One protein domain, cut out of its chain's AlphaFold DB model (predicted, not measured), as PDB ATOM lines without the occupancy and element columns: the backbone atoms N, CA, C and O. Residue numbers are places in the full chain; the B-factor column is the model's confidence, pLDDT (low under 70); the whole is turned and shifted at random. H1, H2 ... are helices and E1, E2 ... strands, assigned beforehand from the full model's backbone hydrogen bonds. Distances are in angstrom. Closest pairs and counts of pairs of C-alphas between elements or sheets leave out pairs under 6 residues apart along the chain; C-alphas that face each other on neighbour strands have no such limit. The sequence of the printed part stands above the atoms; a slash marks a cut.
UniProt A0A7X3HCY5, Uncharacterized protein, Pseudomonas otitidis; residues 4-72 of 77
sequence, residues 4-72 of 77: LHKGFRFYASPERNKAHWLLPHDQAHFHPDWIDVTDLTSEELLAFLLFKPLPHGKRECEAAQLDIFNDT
ATOM      1  N   LEU A   4      60.733 143.929  49.363       80.31
ATOM      2  CA  LEU A   4      59.375 144.369  49.701       80.31
ATOM      3  C   LEU A   4      58.673 145.085  48.541       80.31
ATOM      4  O   LEU A   4      57.537 144.761  48.214       80.31
ATOM      5  N   HIS A   5      59.359 146.001  47.845       82.31
ATOM      6  CA  HIS A   5      58.776 146.695  46.685       82.31
ATOM      7  C   HIS A   5      58.487 145.759  45.504       82.31
ATOM      8  O   HIS A   5      57.717 146.111  44.616       82.31
ATOM      9  N   LYS A   6      59.096 144.569  45.482       83.19
ATOM     10  CA  LYS A   6      58.822 143.520  44.494       83.19
ATOM     11  C   LYS A   6      57.746 142.528  44.967       83.19
ATOM     12  O   LYS A   6      57.524 141.523  44.300       83.19
ATOM     13  N   GLY A   7      57.105 142.794  46.107       85.56
ATOM     14  CA  GLY A   7      56.056 141.955  46.690       85.56
ATOM     15  C   GLY A   7      56.570 140.719  47.428       85.56
ATOM     16  O   GLY A   7      55.772 139.859  47.796       85.56
ATOM     17  N   PHE A   8      57.883 140.600  47.646       89.06
ATOM     18  CA  PHE A   8      58.402 139.496  48.443       89.06
ATOM     19  C   PHE A   8      57.986 139.670  49.893       89.06
ATOM     20  O   PHE A   8      58.039 140.774  50.439       89.06
ATOM     21  N   ARG A   9      57.653 138.548  50.516       90.50
ATOM     22  CA  ARG A   9      57.295 138.466  51.926       90.50
ATOM     23  C   ARG A   9      58.229 137.508  52.646       90.50
ATOM     24  O   ARG A   9      58.671 136.520  52.064       90.50
ATOM     25  N   PHE A  10      58.588 137.835  53.875       90.38
ATOM     26  CA  PHE A  10      59.473 137.060  54.722       90.38
ATOM     27  C   PHE A  10      58.650 136.125  55.604       90.38
ATOM     28  O   PHE A  10      57.894 136.574  56.461       90.38
ATOM     29  N   TYR A  11      58.806 134.822  55.393       91.25
ATOM     30  CA  TYR A  11      58.107 133.792  56.153       91.25
ATOM     31  C   TYR A  11      59.075 133.004  57.021       91.25
ATOM     32  O   TYR A  11      60.196 132.700  56.601       91.25
ATOM     33  N   ALA A  12      58.610 132.610  58.201       90.81
ATOM     34  CA  ALA A  12      59.331 131.746  59.118       90.81
ATOM     35  C   ALA A  12      58.562 130.443  59.366       90.81
ATOM     36  O   ALA A  12      57.334 130.423  59.458       90.81
ATOM     37  N   SER A  13      59.300 129.342  59.506       88.81
ATOM     38  CA  SER A  13      58.737 128.066  59.946       88.81
ATOM     39  C   SER A  13      58.155 128.195  61.363       88.81
ATOM     40  O   SER A  13      58.737 128.926  62.171       88.81
ATOM     41  N   PRO A  14      57.110 127.432  61.723       84.12
ATOM     42  CA  PRO A  14      56.539 127.443  63.075       84.12
ATOM     43  C   PRO A  14      57.550 127.001  64.147       84.12
ATOM     44  O   PRO A  14      57.549 127.531  65.256       84.12
ATOM     45  N   GLU A  15      58.487 126.124  63.775       84.88
ATOM     46  CA  GLU A  15      59.626 125.689  64.603       84.88
ATOM     47  C   GLU A  15      60.736 126.747  64.737       84.88
ATOM     48  O   GLU A  15      61.717 126.547  65.451       84.88
ATOM     49  N   ARG A  16      60.610 127.872  64.018       84.69
ATOM     50  CA  ARG A  16      61.509 129.043  64.045       84.69
ATOM     51  C   ARG A  16      62.975 128.736  63.741       84.69
ATOM     52  O   ARG A  16      63.862 129.513  64.082       84.69
ATOM     53  N   ASN A  17      63.236 127.619  63.067       84.06
ATOM     54  CA  ASN A  17      64.577 127.201  62.665       84.06
ATOM     55  C   ASN A  17      64.901 127.544  61.204       84.06
ATOM     56  O   ASN A  17      66.066 127.500  60.807       84.06
ATOM     57  N   LYS A  18      63.890 127.885  60.399       87.06
ATOM     58  CA  LYS A  18      64.028 128.269  58.994       87.06
ATOM     59  C   LYS A  18      63.222 129.527  58.707       87.06
ATOM     60  O   LYS A  18      62.123 129.699  59.231       87.06
ATOM     61  N   ALA A  19      63.760 130.375  57.838       89.06
ATOM     62  CA  ALA A  19      63.054 131.531  57.310       89.06
ATOM     63  C   ALA A  19      63.499 131.818  55.873       89.06
ATOM     64  O   ALA A  19      64.681 131.672  55.543       89.06
ATOM     65  N   HIS A  20      62.557 132.219  55.019       89.12
ATOM     66  CA  HIS A  20      62.793 132.485  53.602       89.12
ATOM     67  C   HIS A  20      61.979 133.684  53.113       89.12
ATOM     68  O   HIS A  20      60.859 133.926  53.557       89.12
ATOM     69  N   TRP A  21      62.541 134.410  52.147       89.44
ATOM     70  CA  TRP A  21      61.786 135.368  51.348       89.44
ATOM     71  C   TRP A  21      61.056 134.622  50.235       89.44
ATOM     72  O   TRP A  21      61.692 133.938  49.435       89.44
ATOM     73  N   LEU A  22      59.738 134.772  50.177       88.44
ATOM     74  CA  LEU A  22      58.879 134.123  49.196       88.44
ATOM     75  C   LEU A  22      58.355 135.131  48.177       88.44
ATOM     76  O   LEU A  22      57.918 136.234  48.524       88.44
ATOM     77  N   LEU A  23      58.378 134.719  46.910       86.50
ATOM     78  CA  LEU A  23      57.752 135.430  45.802       86.50
ATOM     79  C   LEU A  23      56.222 135.426  45.967       86.50
ATOM     80  O   LEU A  23      55.679 134.428  46.440       86.50
ATOM     81  N   PRO A  24      55.503 136.465  45.501       83.81
ATOM     82  CA  PRO A  24      54.036 136.512  45.538       83.81
ATOM     83  C   PRO A  24      53.349 135.257  44.984       83.81
ATOM     84  O   PRO A  24      52.327 134.823  45.502       83.81
ATOM     85  N   HIS A  25      53.919 134.667  43.931       84.75
ATOM     86  CA  HIS A  25      53.368 133.481  43.277       84.75
ATOM     87  C   HIS A  25      53.577 132.190  44.087       84.75
ATOM     88  O   HIS A  25      52.750 131.278  44.039       84.75
ATOM     89  N   ASP A  26      54.659 132.133  44.863       83.06
ATOM     90  CA  ASP A  26      55.034 130.946  45.631       83.06
ATOM     91  C   ASP A  26      54.340 130.912  46.995       83.06
ATOM     92  O   ASP A  26      54.159 129.835  47.551       83.06
ATOM     93  N   GLN A  27      53.885 132.061  47.510       80.50
ATOM     94  CA  GLN A  27      53.187 132.174  48.800       80.50
ATOM     95  C   GLN A  27      51.971 131.245  48.912       80.50
ATOM     96  O   GLN A  27      51.760 130.647  49.959       80.50
ATOM     97  N   ALA A  28      51.196 131.082  47.834       75.88
ATOM     98  CA  ALA A  28      50.003 130.230  47.829       75.88
ATOM     99  C   ALA A  28      50.316 128.721  47.837       75.88
ATOM    100  O   ALA A  28      49.458 127.915  48.191       75.88
ATOM    101  N   HIS A  29      51.526 128.338  47.424       79.12
ATOM    102  CA  HIS A  29      51.956 126.943  47.304       79.12
ATOM    103  C   HIS A  29      52.926 126.531  48.414       79.12
ATOM    104  O   HIS A  29      53.215 125.344  48.581       79.12
ATOM    105  N   PHE A  30      53.455 127.502  49.159       76.56
ATOM    106  CA  PHE A  30      54.376 127.256  50.251       76.56
ATOM    107  C   PHE A  30      53.623 126.813  51.506       76.56
ATOM    108  O   PHE A  30      52.491 127.226  51.737       76.56
ATOM    109  N   HIS A  31      54.268 125.948  52.292       71.81
ATOM    110  CA  HIS A  31      53.730 125.307  53.493       71.81
ATOM    111  C   HIS A  31      52.722 126.185  54.269       71.81
ATOM    112  O   HIS A  31      53.119 127.235  54.777       71.81
ATOM    113  N   PRO A  32      51.458 125.745  54.423       79.88
ATOM    114  CA  PRO A  32      50.396 126.556  55.027       79.88
ATOM    115  C   PRO A  32      50.657 126.900  56.500       79.88
ATOM    116  O   PRO A  32      50.080 127.845  57.025       79.88
ATOM    117  N   ASP A  33      51.545 126.152  57.154       84.38
ATOM    118  CA  ASP A  33      51.901 126.331  58.562       84.38
ATOM    119  C   ASP A  33      52.983 127.403  58.784       84.38
ATOM    120  O   ASP A  33      53.382 127.658  59.921       84.38
ATOM    121  N   TRP A  34      53.521 127.995  57.714       87.56
ATOM    122  CA  TRP A  34      54.533 129.044  57.815       87.56
ATOM    123  C   TRP A  34      53.895 130.396  58.105       87.56
ATOM    124  O   TRP A  34      52.823 130.736  57.614       87.56
ATOM    125  N   ILE A  35      54.599 131.192  58.901       89.62
ATOM    126  CA  ILE A  35      54.079 132.427  59.475       89.62
ATOM    127  C   ILE A  35      54.714 133.596  58.728       89.62
ATOM    128  O   ILE A  35      55.943 133.676  58.645       89.62
ATOM    129  N   ASP A  36      53.884 134.479  58.171       90.62
ATOM    130  CA  ASP A  36      54.347 135.739  57.588       90.62
ATOM    131  C   ASP A  36      54.829 136.651  58.719       90.62
ATOM    132  O   ASP A  36      54.063 137.024  59.606       90.62
ATOM    133  N   VAL A  37      56.114 136.985  58.691       91.31
ATOM    134  CA  VAL A  37      56.776 137.843  59.676       91.31
ATOM    135  C   VAL A  37      57.315 139.129  59.039       91.31
ATOM    136  O   VAL A  37      58.108 139.838  59.652       91.31
ATOM    137  N   THR A  38      56.901 139.432  57.804       90.94
ATOM    138  CA  THR A  38      57.388 140.572  57.012       90.94
ATOM    139  C   THR A  38      57.195 141.907  57.717       90.94
ATOM    140  O   THR A  38      58.092 142.747  57.706       90.94
ATOM    141  N   ASP A  39      56.012 142.087  58.301       90.12
ATOM    142  CA  ASP A  39      55.554 143.358  58.860       90.12
ATOM    143  C   ASP A  39      55.778 143.443  60.383       90.12
ATOM    144  O   ASP A  39      55.383 144.426  61.007       90.12
ATOM    145  N   LEU A  40      56.417 142.432  60.987       89.75
ATOM    146  CA  LEU A  40      56.745 142.456  62.411       89.75
ATOM    147  C   LEU A  40      57.823 143.502  62.696       89.75
ATOM    148  O   LEU A  40      58.847 143.591  62.013       89.75
ATOM    149  N   THR A  41      57.627 144.248  63.776       90.94
ATOM    150  CA  THR A  41      58.687 145.072  64.357       90.94
ATOM    151  C   THR A  41      59.825 144.191  64.877       90.94
ATOM    152  O   THR A  41      59.657 142.997  65.134       90.94
ATOM    153  N   SER A  42      61.005 144.778  65.089       87.50
ATOM    154  CA  SER A  42      62.140 144.048  65.667       87.50
ATOM    155  C   SER A  42      61.801 143.401  67.014       87.50
ATOM    156  O   SER A  42      62.270 142.301  67.289       87.50
ATOM    157  N   GLU A  43      60.983 144.059  67.843       88.38
ATOM    158  CA  GLU A  43      60.549 143.532  69.142       88.38
ATOM    159  C   GLU A  43      59.597 142.346  68.986       88.38
ATOM    160  O   GLU A  43      59.789 141.319  69.635       88.38
ATOM    161  N   GLU A  44      58.617 142.437  68.086       87.75
ATOM    162  CA  GLU A  44      57.685 141.338  67.818       87.75
ATOM    163  C   GLU A  44      58.382 140.147  67.163       87.75
ATOM    164  O   GLU A  44      58.110 138.999  67.511       87.75
ATOM    165  N   LEU A  45      59.329 140.401  66.255       87.31
ATOM    166  CA  LEU A  45      60.135 139.355  65.639       87.31
ATOM    167  C   LEU A  45      61.037 138.674  66.675       87.31
ATOM    168  O   LEU A  45      61.154 137.448  66.681       87.31
ATOM    169  N   LEU A  46      61.649 139.442  67.581       85.81
ATOM    170  CA  LEU A  46      62.411 138.884  68.697       85.81
ATOM    171  C   LEU A  46      61.515 138.063  69.617       85.81
ATOM    172  O   LEU A  46      61.888 136.946  69.957       85.81
ATOM    173  N   ALA A  47      60.331 138.559  69.977       86.62
ATOM    174  CA  ALA A  47      59.370 137.806  70.774       86.62
ATOM    175  C   ALA A  47      58.990 136.496  70.073       86.62
ATOM    176  O   ALA A  47      59.052 135.432  70.684       86.62
ATOM    177  N   PHE A  48      58.702 136.546  68.772       84.81
ATOM    178  CA  PHE A  48      58.405 135.372  67.962       84.81
ATOM    179  C   PHE A  48      59.553 134.356  67.973       84.81
ATOM    180  O   PHE A  48      59.323 133.178  68.212       84.81
ATOM    181  N   LEU A  49      60.802 134.780  67.777       83.00
ATOM    182  CA  LEU A  49      61.952 133.869  67.751       83.00
ATOM    183  C   LEU A  49      62.321 133.334  69.143       83.00
ATOM    184  O   LEU A  49      62.698 132.170  69.281       83.00
ATOM    185  N   LEU A  50      62.209 134.169  70.176       80.25
ATOM    186  CA  LEU A  50      62.670 133.875  71.534       80.25
ATOM    187  C   LEU A  50      61.644 133.148  72.395       80.25
ATOM    188  O   LEU A  50      62.031 132.654  73.455       80.25
ATOM    189  N   PHE A  51      60.376 133.054  71.972       69.75
ATOM    190  CA  PHE A  51      59.336 132.344  72.722       69.75
ATOM    191  C   PHE A  51      59.593 130.831  72.731       69.75
ATOM    192  O   PHE A  51      58.894 130.056  72.086       69.75
ATOM    193  N   LYS A  52      60.627 130.369  73.425       60.81
ATOM    194  CA  LYS A  52      60.851 128.942  73.621       60.81
ATOM    195  C   LYS A  52      59.599 128.367  74.287       60.81
ATOM    196  O   LYS A  52      59.096 128.995  75.223       60.81
ATOM    197  N   PRO A  53      59.081 127.211  73.830       56.28
ATOM    198  CA  PRO A  53      58.125 126.483  74.644       56.28
ATOM    199  C   PRO A  53      58.744 126.359  76.036       56.28
ATOM    200  O   PRO A  53      59.942 126.078  76.159       56.28
ATOM    201  N   LEU A  54      57.961 126.701  77.060       55.72
ATOM    202  CA  LEU A  54      58.420 126.645  78.440       55.72
ATOM    203  C   LEU A  54      59.052 125.258  78.668       55.72
ATOM    204  O   LEU A  54      58.569 124.268  78.112       55.72
ATOM    205  N   PRO A  55      60.171 125.172  79.411       56.41
ATOM    206  CA  PRO A  55      60.866 123.900  79.629       56.41
ATOM    207  C   PRO A  55      59.950 122.852  80.273       56.41
ATOM    208  O   PRO A  55      60.188 121.655  80.145       56.41
ATOM    209  N   HIS A  56      58.895 123.328  80.928       56.09
ATOM    210  CA  HIS A  56      57.779 122.550  81.418       56.09
ATOM    211  C   HIS A  56      56.717 122.509  80.314       56.09
ATOM    212  O   HIS A  56      56.309 123.554  79.804       56.09
ATOM    213  N   GLY A  57      56.306 121.320  79.881       61.00
ATOM    214  CA  GLY A  57      55.340 121.167  78.795       61.00
ATOM    215  C   GLY A  57      54.052 121.955  79.071       61.00
ATOM    216  O   GLY A  57      53.731 122.252  80.216       61.00
ATOM    217  N   LYS A  58      53.269 122.265  78.027       63.50
ATOM    218  CA  LYS A  58      52.044 123.094  78.115       63.50
ATOM    219  C   LYS A  58      51.164 122.795  79.347       63.50
ATOM    220  O   LYS A  58      50.721 123.725  80.012       63.50
ATOM    221  N   ARG A  59      50.982 121.512  79.689       67.44
ATOM    222  CA  ARG A  59      50.208 121.063  80.865       67.44
ATOM    223  C   ARG A  59      50.778 121.514  82.207       67.44
ATOM    224  O   ARG A  59      50.016 121.790  83.121       67.44
ATOM    225  N   GLU A  60      52.094 121.535  82.351       65.81
ATOM    226  CA  GLU A  60      52.768 121.896  83.602       65.81
ATOM    227  C   GLU A  60      52.674 123.408  83.836       65.81
ATOM    228  O   GLU A  60      52.470 123.853  84.962       65.81
ATOM    229  N   CYS A  61      52.714 124.202  82.762       68.25
ATOM    230  CA  CYS A  61      52.447 125.636  82.832       68.25
ATOM    231  C   CYS A  61      50.980 125.941  83.145       68.25
ATOM    232  O   CYS A  61      50.709 126.806  83.971       68.25
ATOM    233  N   GLU A  62      50.041 125.213  82.532       68.88
ATOM    234  CA  GLU A  62      48.608 125.331  82.836       68.88
ATOM    235  C   GLU A  62      48.312 124.953  84.298       68.88
ATOM    236  O   GLU A  62      47.580 125.666  84.981       68.88
ATOM    237  N   ALA A  63      48.928 123.880  84.809       68.25
ATOM    238  CA  ALA A  63      48.800 123.472  86.207       68.25
ATOM    239  C   ALA A  63      49.352 124.534  87.175       68.25
ATOM    240  O   ALA A  63      48.668 124.896  88.129       68.25
ATOM    241  N   ALA A  64      50.536 125.094  86.897       66.06
ATOM    242  CA  ALA A  64      51.125 126.156  87.714       66.06
ATOM    243  C   ALA A  64      50.289 127.451  87.704       66.06
ATOM    244  O   ALA A  64      50.201 128.140  88.716       66.06
ATOM    245  N   GLN A  65      49.640 127.781  86.582       68.19
ATOM    246  CA  GLN A  65      48.716 128.917  86.515       68.19
ATOM    247  C   GLN A  65      47.459 128.694  87.363       68.19
ATOM    248  O   GLN A  65      46.991 129.637  87.992       68.19
ATOM    249  N   LEU A  66      46.922 127.471  87.397       66.00
ATOM    250  CA  LEU A  66      45.774 127.117  88.237       66.00
ATOM    251  C   LEU A  66      46.102 127.156  89.735       66.00
ATOM    252  O   LEU A  66      45.247 127.559  90.523       66.00
ATOM    253  N   ASP A  67      47.321 126.784  90.125       62.91
ATOM    254  CA  ASP A  67      47.757 126.787  91.527       62.91
ATOM    255  C   ASP A  67      47.757 128.202  92.127       62.91
ATOM    256  O   ASP A  67      47.249 128.409  93.226       62.91
ATOM    257  N   ILE A  68      48.177 129.215  91.355       61.47
ATOM    258  CA  ILE A  68      48.170 130.633  91.775       61.47
ATOM    259  C   ILE A  68      46.764 131.115  92.184       61.47
ATOM    260  O   ILE A  68      46.625 131.929  93.099       61.47
ATOM    261  N   PHE A  69      45.711 130.625  91.523       59.19
ATOM    262  CA  PHE A  69      44.324 130.989  91.842       59.19
ATOM    263  C   PHE A  69      43.709 130.138  92.960       59.19
ATOM    264  O   PHE A  69      42.683 130.524  93.522       59.19
ATOM    265  N   ASN A  70      44.307 128.990  93.281       60.19
ATOM    266  CA  ASN A  70      43.837 128.105  94.345       60.19
ATOM    267  C   ASN A  70      44.512 128.401  95.694       60.19
ATOM    268  O   ASN A  70      43.877 128.205  96.730       60.19
ATOM    269  N   ASP A  71      45.730 128.954  95.692       56.19
ATOM    270  CA  ASP A  71      46.468 129.376  96.896       56.19
ATOM    271  C   ASP A  71      45.813 130.578  97.614       56.19
ATOM    272  O   ASP A  71      46.013 130.819  98.800       56.19
ATOM    273  N   THR A  72      44.917 131.315  96.947       55.16
ATOM    274  CA  THR A  72      44.173 132.432  97.568       55.16
ATOM    275  C   THR A  72      43.044 131.982  98.510       55.16
ATOM    276  O   THR A  72      42.223 132.800  98.933       55.16
TER     277      THR A  72
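This is residues 4 to 72 of the 77 residues of an uncharacterized protein of Pseudomonas otitidis (UniProt A0A7X3HCY5). A small two-stranded hairpin, E1 and E2, lies near one end of an elongated model; a long loop, residues 23 to 41, folds back so that residues 35 to 36 pair with E1, and helix H1 follows. Helix H2 is an arm at the far end, where residues 57 to 63 and 65 to 72 stick out. The 69 printed residues include two named strands and two named helices, in the order E1, E2, H1, H2; the sheet is antiparallel, order E1 - E2. The class is mixed, helices and strands, with under half of the residues in named elements. The whole is extended, with a radius of gyration of the C-alphas of 17.2 A and spans of 56 by 23 by 17 A.

E1, residues 9 to 12, and E2, residues 19 to 22, are antiparallel neighbours and form a hairpin, with 153 degrees between their directions. N 11 and O 20 are 2.9 A apart and N 22 and O 9 are 2.8 A apart, within hydrogen-bond range. Residues 11 to 12 of E1 also pair, antiparallel, with residues 35 to 36. H1, residues 42 to 50, is apart from E1. H2, residues 58 to 72, is apart from E1, E2 and H1. In H1 every O i to N i+4 pair is within hydrogen-bond range; in H2, 9 of 11 are.

E1 begins at C-alpha 9, (57.295, 138.466, 51.926), and is 10.1 A long; E2 is 9.5 A. H1 is 11.8 A long. H2 is 23.0 A long and ends at C-alpha 72, (44.173, 132.432, 97.568).

The C-alphas of Lys 6 and Thr 72, the two farthest apart, are 56.2 A apart. The printed part has no cut. The link from E2 to H1, 19 residues, is long. Residues 51 to 72 have pLDDT under 70.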